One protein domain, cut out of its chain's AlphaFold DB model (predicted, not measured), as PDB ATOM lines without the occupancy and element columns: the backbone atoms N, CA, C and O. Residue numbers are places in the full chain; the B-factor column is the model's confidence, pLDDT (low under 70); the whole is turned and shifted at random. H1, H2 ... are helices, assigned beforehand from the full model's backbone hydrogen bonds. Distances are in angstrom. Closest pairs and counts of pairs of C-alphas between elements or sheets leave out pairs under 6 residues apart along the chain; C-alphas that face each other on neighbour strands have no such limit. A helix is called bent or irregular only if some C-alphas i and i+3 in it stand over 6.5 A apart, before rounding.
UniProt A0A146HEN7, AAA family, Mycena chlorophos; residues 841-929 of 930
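What this domain is: This is residues 841 to 929 of the 930 residues of the protein "AAA family" of Mycena chlorophos (UniProt A0A146HEN7). A small compact body, made of H1, H2, H3 and the first part of H4, has one long helical arm: residues 909 to 929, of which 909 to 927 belong to H4, stick out and make the length. In the body H1 folds back sharply on itself at a kink, H2 and H3 each pack on H1, and H4 crosses H3 near its own start. The printed part has 89 residues with four named helices, H1 to H4 in chain order, and no named strand; its class is all helix. The whole is loose, with a radius of gyration of the C-alphas of 16.4 A, and spans 59 by 27 by 19 A.

How they stand to each other: H1, residues 841 to 859, has a kink of 127 degrees near residue 853 and is irregular: C-alphas 852 and 855 are 9.4 A apart. With residues 841 to 846 alone it touches H2, residues 862 to 870; the closest C-alphas, of Arg 842 and Ala 869, are 4.7 A apart. The two form a helical hairpin, running opposite ways at a shallow tilt of 34 degrees, only just short of steep. H3, residues 875 to 891, touches H1 and runs the same way at a shallow tilt of 27 degrees; the closest C-alphas, of Phe 848 and Lys 879, are 6.6 A apart. H2 and H3 are apart. H4, residues 898 to 927, touches H3 with residues 900 to 905 alone, opposite ways at a steep tilt of 52 degrees; the closest C-alphas, of Ala 885 and His 900, are 4.9 A apart. H4 is apart from H1 and H2. The helix packing is mostly aligned, but only just: 2 of these 3 touching pairs are at a shallow tilt. Every O i to N i+4 pair is within hydrogen-bond range in H2, H3 and H4, and 10 of 15 are in H1.

Where its parts are: H1 begins at C-alpha 841, (7.832, -5.601, -32.201), and H2 follows it. H3 is 24.5 A long from first to last C-alpha. H4 is 42.8 A long, from C-alpha 898 at (14.726, -19.997, -34.941) to C-alpha 927 at (-26.918, -16.578, -25.787).

The domain as a whole: The two C-alphas farthest apart, of His 855 and Ala 929, are 59.1 A apart. Without residues 909 to 929, which stand free, the body spans 29 by 27 by 17 A. The printed part has no cut; the links H1 to H2 and H2 to H3 are tight, and H3 to H4 is short. The mean pLDDT of the printed part is 86.3, with residues 855 to 856, 858 to 859 and 927 to 929 under 70.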
ATOM      1  N   ARG A 841       7.603  -4.165 -32.433       92.00
ATOM      2  CA  ARG A 841       7.832  -5.601 -32.201       92.00
ATOM      3  C   ARG A 841       9.093  -6.093 -32.900       92.00
ATOM      4  O   ARG A 841       9.869  -6.806 -32.273       92.00
ATOM      5  N   ARG A 842       9.342  -5.674 -34.146       91.19
ATOM      6  CA  ARG A 842      10.572  -6.005 -34.887       91.19
ATOM      7  C   ARG A 842      11.815  -5.573 -34.105       91.19
ATOM      8  O   ARG A 842      12.755  -6.352 -33.957       91.19
ATOM      9  N   GLN A 843      11.812  -4.356 -33.563       88.38
ATOM     10  CA  GLN A 843      12.919  -3.850 -32.748       88.38
ATOM     11  C   GLN A 843      13.095  -4.648 -31.443       88.38
ATOM     12  O   GLN A 843      14.227  -4.946 -31.053       88.38
ATOM     13  N   ILE A 844      11.996  -5.018 -30.781       89.25
ATOM     14  CA  ILE A 844      12.020  -5.813 -29.545       89.25
ATOM     15  C   ILE A 844      12.572  -7.219 -29.811       89.25
ATOM     16  O   ILE A 844      13.494  -7.644 -29.115       89.25
ATOM     17  N   TRP A 845      12.084  -7.900 -30.853       92.06
ATOM     18  CA  TRP A 845      12.610  -9.190 -31.308       92.06
ATOM     19  C   TRP A 845      14.106  -9.113 -31.590       92.06
ATOM     20  O   TRP A 845      14.877  -9.872 -31.013       92.06
ATOM     21  N   ARG A 846      14.542  -8.131 -32.390       89.06
ATOM     22  CA  ARG A 846      15.965  -7.914 -32.684       89.06
ATOM     23  C   ARG A 846      16.798  -7.736 -31.412       89.06
ATOM     24  O   ARG A 846      17.908  -8.247 -31.326       89.06
ATOM     25  N   THR A 847      16.267  -7.024 -30.419       87.31
ATOM     26  CA  THR A 847      16.971  -6.774 -29.154       87.31
ATOM     27  C   THR A 847      17.136  -8.052 -28.334       87.31
ATOM     28  O   THR A 847      18.234  -8.317 -27.847       87.31
ATOM     29  N   PHE A 848      16.082  -8.861 -28.184       88.81
ATOM     30  CA  PHE A 848      16.152 -10.096 -27.397       88.81
ATOM     31  C   PHE A 848      16.936 -11.204 -28.104       88.81
ATOM     32  O   PHE A 848      17.794 -11.821 -27.480       88.81
ATOM     33  N   LEU A 849      16.734 -11.382 -29.409       88.81
ATOM     34  CA  LEU A 849      17.507 -12.333 -30.214       88.81
ATOM     35  C   LEU A 849      18.992 -11.971 -30.239       88.81
ATOM     36  O   LEU A 849      19.843 -12.851 -30.201       88.81
ATOM     37  N   GLY A 850      19.315 -10.674 -30.230       84.94
ATOM     38  CA  GLY A 850      20.700 -10.207 -30.189       84.94
ATOM     39  C   GLY A 850      21.398 -10.538 -28.879       84.94
ATOM     40  O   GLY A 850      22.606 -10.748 -28.869       84.94
ATOM     41  N   ARG A 851      20.641 -10.620 -27.782       83.88
ATOM     42  CA  ARG A 851      21.164 -11.059 -26.485       83.88
ATOM     43  C   ARG A 851      21.341 -12.574 -26.428       83.88
ATOM     44  O   ARG A 851      22.384 -13.006 -25.964       83.88
ATOM     45  N   ALA A 852      20.374 -13.342 -26.931       82.69
ATOM     46  CA  ALA A 852      20.428 -14.807 -26.920       82.69
ATOM     47  C   ALA A 852      21.495 -15.372 -27.877       82.69
ATOM     48  O   ALA A 852      22.191 -16.324 -27.548       82.69
ATOM     49  N   MET A 853      21.663 -14.766 -29.058       80.38
ATOM     50  CA  MET A 853      22.569 -15.275 -30.100       80.38
ATOM     51  C   MET A 853      23.905 -14.531 -30.207       80.38
ATOM     52  O   MET A 853      24.782 -14.938 -30.973       80.38
ATOM     53  N   GLY A 854      24.084 -13.421 -29.485       79.00
ATOM     54  CA  GLY A 854      25.303 -12.613 -29.544       79.00
ATOM     55  C   GLY A 854      25.668 -12.203 -30.978       79.00
ATOM     56  O   GLY A 854      24.871 -11.592 -31.691       79.00
ATOM     57  N   HIS A 855      26.878 -12.558 -31.426       67.44
ATOM     58  CA  HIS A 855      27.370 -12.246 -32.776       67.44
ATOM     59  C   HIS A 855      26.612 -12.971 -33.906       67.44
ATOM     60  O   HIS A 855      26.607 -12.488 -35.045       67.44
ATOM     61  N   ALA A 856      25.923 -14.075 -33.600       65.88
ATOM     62  CA  ALA A 856      25.149 -14.839 -34.575       65.88
ATOM     63  C   ALA A 856      23.819 -14.165 -34.958       65.88
ATOM     64  O   ALA A 856      23.167 -14.605 -35.890       65.88
ATOM     65  N   ILE A 857      23.433 -13.027 -34.362       73.38
ATOM     66  CA  ILE A 857      22.254 -12.269 -34.834       73.38
ATOM     67  C   ILE A 857      22.332 -11.876 -36.319       73.38
ATOM     68  O   ILE A 857      21.306 -11.692 -36.971       73.38
ATOM     69  N   SER A 858      23.547 -11.748 -36.857       69.12
ATOM     70  CA  SER A 858      23.782 -11.443 -38.271       69.12
ATOM     71  C   SER A 858      23.316 -12.547 -39.228       69.12
ATOM     72  O   SER A 858      23.127 -12.257 -40.406       69.12
ATOM     73  N   SER A 859      23.086 -13.773 -38.741       69.25
ATOM     74  CA  SER A 859      22.563 -14.881 -39.544       69.25
ATOM     75  C   SER A 859      21.036 -14.899 -39.655       69.25
ATOM     76  O   SER A 859      20.509 -15.699 -40.422       69.25
ATOM     77  N   ILE A 860      20.310 -14.042 -38.923       77.94
ATOM     78  CA  ILE A 860      18.851 -13.947 -39.057       77.94
ATOM     79  C   ILE A 860      18.512 -13.146 -40.311       77.94
ATOM     80  O   ILE A 860      18.875 -11.968 -40.416       77.94
ATOM     81  N   ALA A 861      17.764 -13.750 -41.234       82.75
ATOM     82  CA  ALA A 861      17.242 -13.031 -42.384       82.75
ATOM     83  C   ALA A 861      16.269 -11.932 -41.924       82.75
ATOM     84  O   ALA A 861      15.469 -12.116 -41.004       82.75
ATOM     85  N   SER A 862      16.289 -10.772 -42.586       81.81
ATOM     86  CA  SER A 862      15.317  -9.707 -42.304       81.81
ATOM     87  C   SER A 862      13.872 -10.196 -42.445       81.81
ATOM     88  O   SER A 862      13.004  -9.763 -41.700       81.81
ATOM     89  N   GLU A 863      13.634 -11.145 -43.349       86.12
ATOM     90  CA  GLU A 863      12.331 -11.768 -43.593       86.12
ATOM     91  C   GLU A 863      11.792 -12.532 -42.370       86.12
ATOM     92  O   GLU A 863      10.597 -12.453 -42.078       86.12
ATOM     93  N   ASP A 864      12.657 -13.189 -41.595       88.06
ATOM     94  CA  ASP A 864      12.256 -13.904 -40.377       88.06
ATOM     95  C   ASP A 864      11.870 -12.940 -39.255       88.06
ATOM     96  O   ASP A 864      10.858 -13.127 -38.578       88.06
ATOM     97  N   LEU A 865      12.626 -11.848 -39.093       88.81
ATOM     98  CA  LEU A 865      12.253 -10.778 -38.164       88.81
ATOM     99  C   LEU A 865      10.913 -10.145 -38.551       88.81
ATOM    100  O   LEU A 865      10.116  -9.805 -37.676       88.81
ATOM    101  N   ASP A 866      10.645 -10.013 -39.848       91.19
ATOM    102  CA  ASP A 866       9.390  -9.477 -40.374       91.19
ATOM    103  C   ASP A 866       8.217 -10.421 -40.115       91.19
ATOM    104  O   ASP A 866       7.124  -9.969 -39.765       91.19
ATOM    105  N   ARG A 867       8.445 -11.733 -40.249       93.81
ATOM    106  CA  ARG A 867       7.482 -12.778 -39.890       93.81
ATOM    107  C   ARG A 867       7.136 -12.704 -38.404       93.81
ATOM    108  O   ARG A 867       5.962 -12.576 -38.064       93.81
ATOM    109  N   LEU A 868       8.143 -12.702 -37.530       92.38
ATOM    110  CA  LEU A 868       7.960 -12.642 -36.075       92.38
ATOM    111  C   LEU A 868       7.294 -11.333 -35.619       92.38
ATOM    112  O   LEU A 868       6.468 -11.330 -34.704       92.38
ATOM    113  N   ALA A 869       7.596 -10.211 -36.274       93.06
ATOM    114  CA  ALA A 869       7.010  -8.908 -35.965       93.06
ATOM    115  C   ALA A 869       5.514  -8.790 -36.316       93.06
ATOM    116  O   ALA A 869       4.816  -7.934 -35.759       93.06
ATOM    117  N   LYS A 870       4.998  -9.628 -37.225       93.44
ATOM    118  CA  LYS A 870       3.564  -9.671 -37.566       93.44
ATOM    119  C   LYS A 870       2.724 -10.360 -36.491       93.44
ATOM    120  O   LYS A 870       1.538 -10.059 -36.388       93.44
ATOM    121  N   ILE A 871       3.327 -11.227 -35.677       91.06
ATOM    122  CA  ILE A 871       2.635 -11.914 -34.584       91.06
ATOM    123  C   ILE A 871       2.307 -10.880 -33.490       91.06
ATOM    124  O   ILE A 871       3.215 -10.170 -33.045       91.06
ATOM    125  N   PRO A 872       1.038 -10.741 -33.055       89.19
ATOM    126  CA  PRO A 872       0.595  -9.674 -32.155       89.19
ATOM    127  C   PRO A 872       0.966  -9.944 -30.684       89.19
ATOM    128  O   PRO A 872       0.115  -9.958 -29.802       89.19
ATOM    129  N   LEU A 873       2.257 -10.141 -30.407       90.12
ATOM    130  CA  LEU A 873       2.779 -10.358 -29.057       90.12
ATOM    131  C   LEU A 873       3.188  -9.041 -28.389       90.12
ATOM    132  O   LEU A 873       3.785  -8.157 -29.011       90.12
ATOM    133  N   ASN A 874       2.924  -8.919 -27.089       90.12
ATOM    134  CA  ASN A 874       3.467  -7.835 -26.273       90.12
ATOM    135  C   ASN A 874       4.951  -8.077 -25.924       90.12
ATOM    136  O   ASN A 874       5.487  -9.173 -26.099       90.12
ATOM    137  N   GLY A 875       5.640  -7.060 -25.399       88.31
ATOM    138  CA  GLY A 875       7.079  -7.151 -25.128       88.31
ATOM    139  C   GLY A 875       7.448  -8.218 -24.089       88.31
ATOM    140  O   GLY A 875       8.504  -8.840 -24.198       88.31
ATOM    141  N   ARG A 876       6.568  -8.474 -23.109       89.25
ATOM    142  CA  ARG A 876       6.760  -9.530 -22.098       89.25
ATOM    143  C   ARG A 876       6.615 -10.920 -22.719       89.25
ATOM    144  O   ARG A 876       7.435 -11.784 -22.438       89.25
ATOM    145  N   GLN A 877       5.619 -11.114 -23.582       91.88
ATOM    146  CA  GLN A 877       5.430 -12.360 -24.325       91.88
ATOM    147  C   GLN A 877       6.643 -12.652 -25.210       91.88
ATOM    148  O   GLN A 877       7.189 -13.737 -25.099       91.88
ATOM    149  N   ILE A 878       7.136 -11.669 -25.976       92.38
ATOM    150  CA  ILE A 878       8.337 -11.838 -26.815       92.38
ATOM    151  C   ILE A 878       9.549 -12.267 -25.974       92.38
ATOM    152  O   ILE A 878      10.236 -13.224 -26.327       92.38
ATOM    153  N   LYS A 879       9.803 -11.595 -24.841       90.75
ATOM    154  CA  LYS A 879      10.893 -11.966 -23.922       90.75
ATOM    155  C   LYS A 879      10.754 -13.412 -23.443       90.75
ATOM    156  O   LYS A 879      11.732 -14.154 -23.468       90.75
ATOM    157  N   ASN A 880       9.556 -13.797 -23.002       92.69
ATOM    158  CA  ASN A 880       9.288 -15.140 -22.499       92.69
ATOM    159  C   ASN A 880       9.442 -16.191 -23.603       92.69
ATOM    160  O   ASN A 880      10.005 -17.244 -23.343       92.69
ATOM    161  N   THR A 881       9.010 -15.901 -24.834       94.62
ATOM    162  CA  THR A 881       9.202 -16.797 -25.978       94.62
ATOM    163  C   THR A 881      10.687 -17.045 -26.242       94.62
ATOM    164  O   THR A 881      11.089 -18.198 -26.351       94.62
ATOM    165  N   VAL A 882      11.517 -15.992 -26.272       93.75
ATOM    166  CA  VAL A 882      12.973 -16.134 -26.460       93.75
ATOM    167  C   VAL A 882      13.611 -16.906 -25.304       93.75
ATOM    168  O   VAL A 882      14.386 -17.822 -25.546       93.75
ATOM    169  N   SER A 883      13.255 -16.582 -24.058       92.94
ATOM    170  CA  SER A 883      13.793 -17.266 -22.875       92.94
ATOM    171  C   SER A 883      13.406 -18.746 -22.830       92.94
ATOM    172  O   SER A 883      14.228 -19.579 -22.473       92.94
ATOM    173  N   ASN A 884      12.168 -19.086 -23.198       93.50
ATOM    174  CA  ASN A 884      11.722 -20.476 -23.267       93.50
ATOM    175  C   ASN A 884      12.445 -21.224 -24.389       93.50
ATOM    176  O   ASN A 884      12.884 -22.346 -24.172       93.50
ATOM    177  N   ALA A 885      12.612 -20.600 -25.557       93.69
ATOM    178  CA  ALA A 885      13.362 -21.186 -26.665       93.69
ATOM    179  C   ALA A 885      14.835 -21.439 -26.288       93.69
ATOM    180  O   ALA A 885      15.403 -22.452 -26.680       93.69
ATOM    181  N   GLU A 886      15.433 -20.565 -25.473       91.94
ATOM    182  CA  GLU A 886      16.777 -20.754 -24.917       91.94
ATOM    183  C   GLU A 886      16.843 -21.954 -23.975       91.94
ATOM    184  O   GLU A 886      17.738 -22.782 -24.117       91.94
ATOM    185  N   CYS A 887      15.860 -22.117 -23.087       91.44
ATOM    186  CA  CYS A 887      15.767 -23.310 -22.248       91.44
ATOM    187  C   CYS A 887      15.632 -24.598 -23.075       91.44
ATOM    188  O   CYS A 887      16.300 -25.577 -22.758       91.44
ATOM    189  N   VAL A 888      14.806 -24.596 -24.130       91.94
ATOM    190  CA  VAL A 888      14.638 -25.766 -25.013       91.94
ATOM    191  C   VAL A 888      15.954 -26.108 -25.715       91.94
ATOM    192  O   VAL A 888      16.342 -27.270 -25.728       91.94
ATOM    193  N   ALA A 889      16.676 -25.110 -26.233       91.81
ATOM    194  CA  ALA A 889      17.972 -25.330 -26.876       91.81
ATOM    195  C   ALA A 889      19.019 -25.895 -25.897       91.81
ATOM    196  O   ALA A 889      19.744 -26.832 -26.228       91.81
ATOM    197  N   VAL A 890      19.075 -25.361 -24.671       92.56
ATOM    198  CA  VAL A 890      20.002 -25.831 -23.627       92.56
ATOM    199  C   VAL A 890      19.705 -27.275 -23.212       92.56
ATOM    200  O   VAL A 890      20.644 -28.062 -23.062       92.56
ATOM    201  N   ASP A 891      18.425 -27.628 -23.054       93.19
ATOM    202  CA  ASP A 891      17.974 -28.987 -22.714       93.19
ATOM    203  C   ASP A 891      18.259 -29.987 -23.847       93.19
ATOM    204  O   ASP A 891      18.749 -31.086 -23.596       93.19
ATOM    205  N   ALA A 892      18.068 -29.570 -25.103       90.81
ATOM    206  CA  ALA A 892      18.424 -30.355 -26.287       90.81
ATOM    207  C   ALA A 892      19.946 -30.449 -26.534       90.81
ATOM    208  O   ALA A 892      20.381 -31.212 -27.395       90.81
ATOM    209  N   HIS A 893      20.763 -29.699 -25.781       91.38
ATOM    210  CA  HIS A 893      22.203 -29.527 -26.012       91.38
ATOM    211  C   HIS A 893      22.543 -28.983 -27.414       91.38
ATOM    212  O   HIS A 893      23.596 -29.291 -27.977       91.38
ATOM    213  N   GLU A 894      21.668 -28.143 -27.965       90.88
ATOM    214  CA  GLU A 894      21.800 -27.533 -29.286       90.88
ATOM    215  C   GLU A 894      22.108 -26.032 -29.193       90.88
ATOM    216  O   GLU A 894      21.890 -25.367 -28.178       90.88
ATOM    217  N   SER A 895      22.634 -25.458 -30.278       86.88
ATOM    218  CA  SER A 895      22.760 -24.004 -30.386       86.88
ATOM    219  C   SER A 895      21.387 -23.367 -30.593       86.88
ATOM    220  O   SER A 895      20.618 -23.833 -31.434       86.88
ATOM    221  N   PHE A 896      21.118 -22.257 -29.903       88.06
ATOM    222  CA  PHE A 896      19.885 -21.492 -30.079       88.06
ATOM    223  C   PHE A 896      19.624 -21.172 -31.561       88.06
ATOM    224  O   PHE A 896      20.487 -20.633 -32.255       88.06
ATOM    225  N   SER A 897      18.417 -21.480 -32.030       88.38
ATOM    226  CA  SER A 897      18.000 -21.335 -33.430       88.38
ATOM    227  C   SER A 897      16.546 -20.855 -33.520       88.38
ATOM    228  O   SER A 897      15.809 -20.884 -32.532       88.38
ATOM    229  N   LEU A 898      16.115 -20.414 -34.708       87.88
ATOM    230  CA  LEU A 898      14.726 -19.997 -34.941       87.88
ATOM    231  C   LEU A 898      13.721 -21.152 -34.790       87.88
ATOM    232  O   LEU A 898      12.584 -20.900 -34.406       87.88
ATOM    233  N   GLU A 899      14.144 -22.400 -35.006       89.44
ATOM    234  CA  GLU A 899      13.285 -23.585 -34.854       89.44
ATOM    235  C   GLU A 899      12.784 -23.735 -33.411       89.44
ATOM    236  O   GLU A 899      11.609 -24.008 -33.178       89.44
ATOM    237  N   HIS A 900      13.641 -23.433 -32.431       92.19
ATOM    238  CA  HIS A 900      13.265 -23.408 -31.017       92.19
ATOM    239  C   HIS A 900      12.189 -22.354 -30.715       92.19
ATOM    240  O   HIS A 900      11.314 -22.569 -29.878       92.19
ATOM    241  N   ILE A 901      12.232 -21.205 -31.398       92.50
ATOM    242  CA  ILE A 901      11.211 -20.159 -31.257       92.50
ATOM    243  C   ILE A 901       9.895 -20.622 -31.860       92.50
ATOM    244  O   ILE A 901       8.850 -20.437 -31.235       92.50
ATOM    245  N   ASP A 902       9.940 -21.222 -33.048       91.94
ATOM    246  CA  ASP A 902       8.749 -21.725 -33.722       91.94
ATOM    247  C   ASP A 902       8.060 -22.815 -32.890       91.94
ATOM    248  O   ASP A 902       6.851 -22.729 -32.684       91.94
ATOM    249  N   ALA A 903       8.821 -23.729 -32.280       91.00
ATOM    250  CA  ALA A 903       8.284 -24.729 -31.354       91.00
ATOM    251  C   ALA A 903       7.543 -24.094 -30.159       91.00
ATOM    252  O   ALA A 903       6.436 -24.505 -29.806       91.00
ATOM    253  N   VAL A 904       8.106 -23.045 -29.543       93.12
ATOM    254  CA  VAL A 904       7.435 -22.336 -28.437       93.12
ATOM    255  C   VAL A 904       6.181 -21.599 -28.922       93.12
ATOM    256  O   VAL A 904       5.167 -21.575 -28.220       93.12
ATOM    257  N   LEU A 905       6.227 -20.991 -30.110       92.75
ATOM    258  CA  LEU A 905       5.084 -20.287 -30.695       92.75
ATOM    259  C   LEU A 905       3.937 -21.235 -31.064       92.75
ATOM    260  O   LEU A 905       2.779 -20.858 -30.882       92.75
ATOM    261  N   GLU A 906       4.229 -22.449 -31.535       90.38
ATOM    262  CA  GLU A 906       3.218 -23.487 -31.779       90.38
ATOM    263  C   GLU A 906       2.460 -23.828 -30.492       90.38
ATOM    264  O   GLU A 906       1.233 -23.714 -30.451       90.38
ATOM    265  N   VAL A 907       3.182 -24.102 -29.401       89.62
ATOM    266  CA  VAL A 907       2.573 -24.394 -28.091       89.62
ATOM    267  C   VAL A 907       1.746 -23.209 -27.569       89.62
ATOM    268  O   VAL A 907       0.660 -23.387 -27.013       89.62
ATOM    269  N   MET A 908       2.221 -21.972 -27.757       87.25
ATOM    270  CA  MET A 908       1.459 -20.773 -27.380       87.25
ATOM    271  C   MET A 908       0.174 -20.610 -28.207       87.25
ATOM    272  O   MET A 908      -0.857 -20.200 -27.665       87.25
ATOM    273  N   ASN A 909       0.218 -20.933 -29.502       86.69
ATOM    274  CA  ASN A 909      -0.942 -20.864 -30.389       86.69
ATOM    275  C   ASN A 909      -2.018 -21.889 -30.019       86.69
ATOM    276  O   ASN A 909      -3.205 -21.556 -30.082       86.69
ATOM    277  N   ASP A 910      -1.633 -23.092 -29.588       86.81
ATOM    278  CA  ASP A 910      -2.577 -24.115 -29.121       86.81
ATOM    279  C   ASP A 910      -3.398 -23.620 -27.924       86.81
ATOM    280  O   ASP A 910      -4.623 -23.772 -27.890       86.81
ATOM    281  N   TRP A 911      -2.750 -22.932 -26.979       83.69
ATOM    282  CA  TRP A 911      -3.439 -22.288 -25.860       83.69
ATOM    283  C   TRP A 911      -4.401 -21.184 -26.317       83.69
ATOM    284  O   TRP A 911      -5.543 -21.121 -25.855       83.69
ATOM    285  N   GLU A 912      -3.978 -20.304 -27.230       82.62
ATOM    286  CA  GLU A 912      -4.860 -19.248 -27.741       82.62
ATOM    287  C   GLU A 912      -6.066 -19.797 -28.502       82.62
ATOM    288  O   GLU A 912      -7.160 -19.223 -28.432       82.62
ATOM    289  N   LYS A 913      -5.873 -20.895 -29.233       85.06
ATOM    290  CA  LYS A 913      -6.944 -21.607 -29.921       85.06
ATOM    291  C   LYS A 913      -7.935 -22.183 -28.909       85.06
ATOM    292  O   LYS A 913      -9.116 -21.849 -28.986       85.06
ATOM    293  N   ALA A 914      -7.453 -22.917 -27.906       85.94
ATOM    294  CA  ALA A 914      -8.290 -23.466 -26.838       85.94
ATOM    295  C   ALA A 914      -9.059 -22.368 -26.076       85.94
ATOM    296  O   ALA A 914     -10.255 -22.498 -25.814       85.94
ATOM    297  N   LYS A 915      -8.408 -21.235 -25.774       85.94
ATOM    298  CA  LYS A 915      -9.048 -20.080 -25.124       85.94
ATOM    299  C   LYS A 915     -10.151 -19.469 -25.991       85.94
ATOM    300  O   LYS A 915     -11.208 -19.117 -25.467       85.94
ATOM    301  N   ARG A 916      -9.921 -19.319 -27.301       86.50
ATOM    302  CA  ARG A 916     -10.937 -18.820 -28.245       86.50
ATOM    303  C   ARG A 916     -12.135 -19.755 -28.329       86.50
ATOM    304  O   ARG A 916     -13.261 -19.273 -28.259       86.50
ATOM    305  N   GLU A 917     -11.891 -21.056 -28.430       89.88
ATOM    306  CA  GLU A 917     -12.943 -22.076 -28.460       89.88
ATOM    307  C   GLU A 917     -13.768 -22.057 -27.163       89.88
ATOM    308  O   GLU A 917     -14.996 -22.048 -27.216       89.88
ATOM    309  N   ALA A 918     -13.117 -21.931 -26.000       87.00
ATOM    310  CA  ALA A 918     -13.795 -21.817 -24.709       87.00
ATOM    311  C   ALA A 918     -14.636 -20.532 -24.580       87.00
ATOM    312  O   ALA A 918     -15.771 -20.581 -24.108       87.00
ATOM    313  N   LEU A 919     -14.111 -19.380 -25.019       86.25
ATOM    314  CA  LEU A 919     -14.851 -18.111 -25.018       86.25
ATOM    315  C   LEU A 919     -16.043 -18.144 -25.980       86.25
ATOM    316  O   LEU A 919     -17.114 -17.647 -25.633       86.25
ATOM    317  N   GLN A 920     -15.885 -18.748 -27.161       86.12
ATOM    318  CA  GLN A 920     -16.992 -18.964 -28.094       86.12
ATOM    319  C   GLN A 920     -18.050 -19.894 -27.499       86.12
ATOM    320  O   GLN A 920     -19.233 -19.569 -27.557       86.12
ATOM    321  N   ALA A 921     -17.650 -21.000 -26.869       83.81
ATOM    322  CA  ALA A 921     -18.574 -21.907 -26.192       83.81
ATOM    323  C   ALA A 921     -19.342 -21.208 -25.054       83.81
ATOM    324  O   ALA A 921     -20.557 -21.370 -24.944       83.81
ATOM    325  N   ALA A 922     -18.664 -20.378 -24.253       82.25
ATOM    326  CA  ALA A 922     -19.288 -19.586 -23.193       82.25
ATOM    327  C   ALA A 922     -20.262 -18.530 -23.747       82.25
ATOM    328  O   ALA A 922     -21.365 -18.377 -23.221       82.25
ATOM    329  N   ALA A 923     -19.894 -17.842 -24.833       81.94
ATOM    330  CA  ALA A 923     -20.767 -16.881 -25.504       81.94
ATOM    331  C   ALA A 923     -22.033 -17.562 -26.050       81.94
ATOM    332  O   ALA A 923     -23.141 -17.086 -25.799       81.94
ATOM    333  N   ILE A 924     -21.887 -18.722 -26.702       83.62
ATOM    334  CA  ILE A 924     -23.011 -19.524 -27.205       83.62
ATOM    335  C   ILE A 924     -23.917 -19.967 -26.047       83.62
ATOM    336  O   ILE A 924     -25.129 -19.765 -26.116       83.62
ATOM    337  N   ALA A 925     -23.345 -20.478 -24.951       76.31
ATOM    338  CA  ALA A 925     -24.098 -20.885 -23.763       76.31
ATOM    339  C   ALA A 925     -24.861 -19.719 -23.106       76.31
ATOM    340  O   ALA A 925     -26.000 -19.895 -22.687       76.31
ATOM    341  N   SER A 926     -24.272 -18.518 -23.065       72.44
ATOM    342  CA  SER A 926     -24.943 -17.314 -22.550       72.44
ATOM    343  C   SER A 926     -26.046 -16.787 -23.478       72.44
ATOM    344  O   SER A 926     -27.039 -16.249 -23.000       72.44
ATOM    345  N   SER A 927     -25.914 -16.988 -24.794       69.69
ATOM    346  CA  SER A 927     -26.918 -16.578 -25.787       69.69
ATOM    347  C   SER A 927     -28.102 -17.546 -25.916       69.69
ATOM    348  O   SER A 927     -29.172 -17.133 -26.342       69.69
ATOM    349  N   GLY A 928     -27.933 -18.816 -25.524       56.97
ATOM    350  CA  GLY A 928     -28.992 -19.834 -25.533       56.97
ATOM    351  C   GLY A 928     -29.871 -19.865 -24.275       56.97
ATOM    352  O   GLY A 928     -30.783 -20.684 -24.202       56.97
ATOM    353  N   ALA A 929     -29.594 -19.009 -23.286       51.22
ATOM    354  CA  ALA A 929     -30.338 -18.904 -22.027       51.22
ATOM    355  C   ALA A 929     -31.313 -17.703 -21.977       51.22
ATOM    356  O   ALA A 929     -31.845 -17.404 -20.906       51.22
TER     357      ALA A 929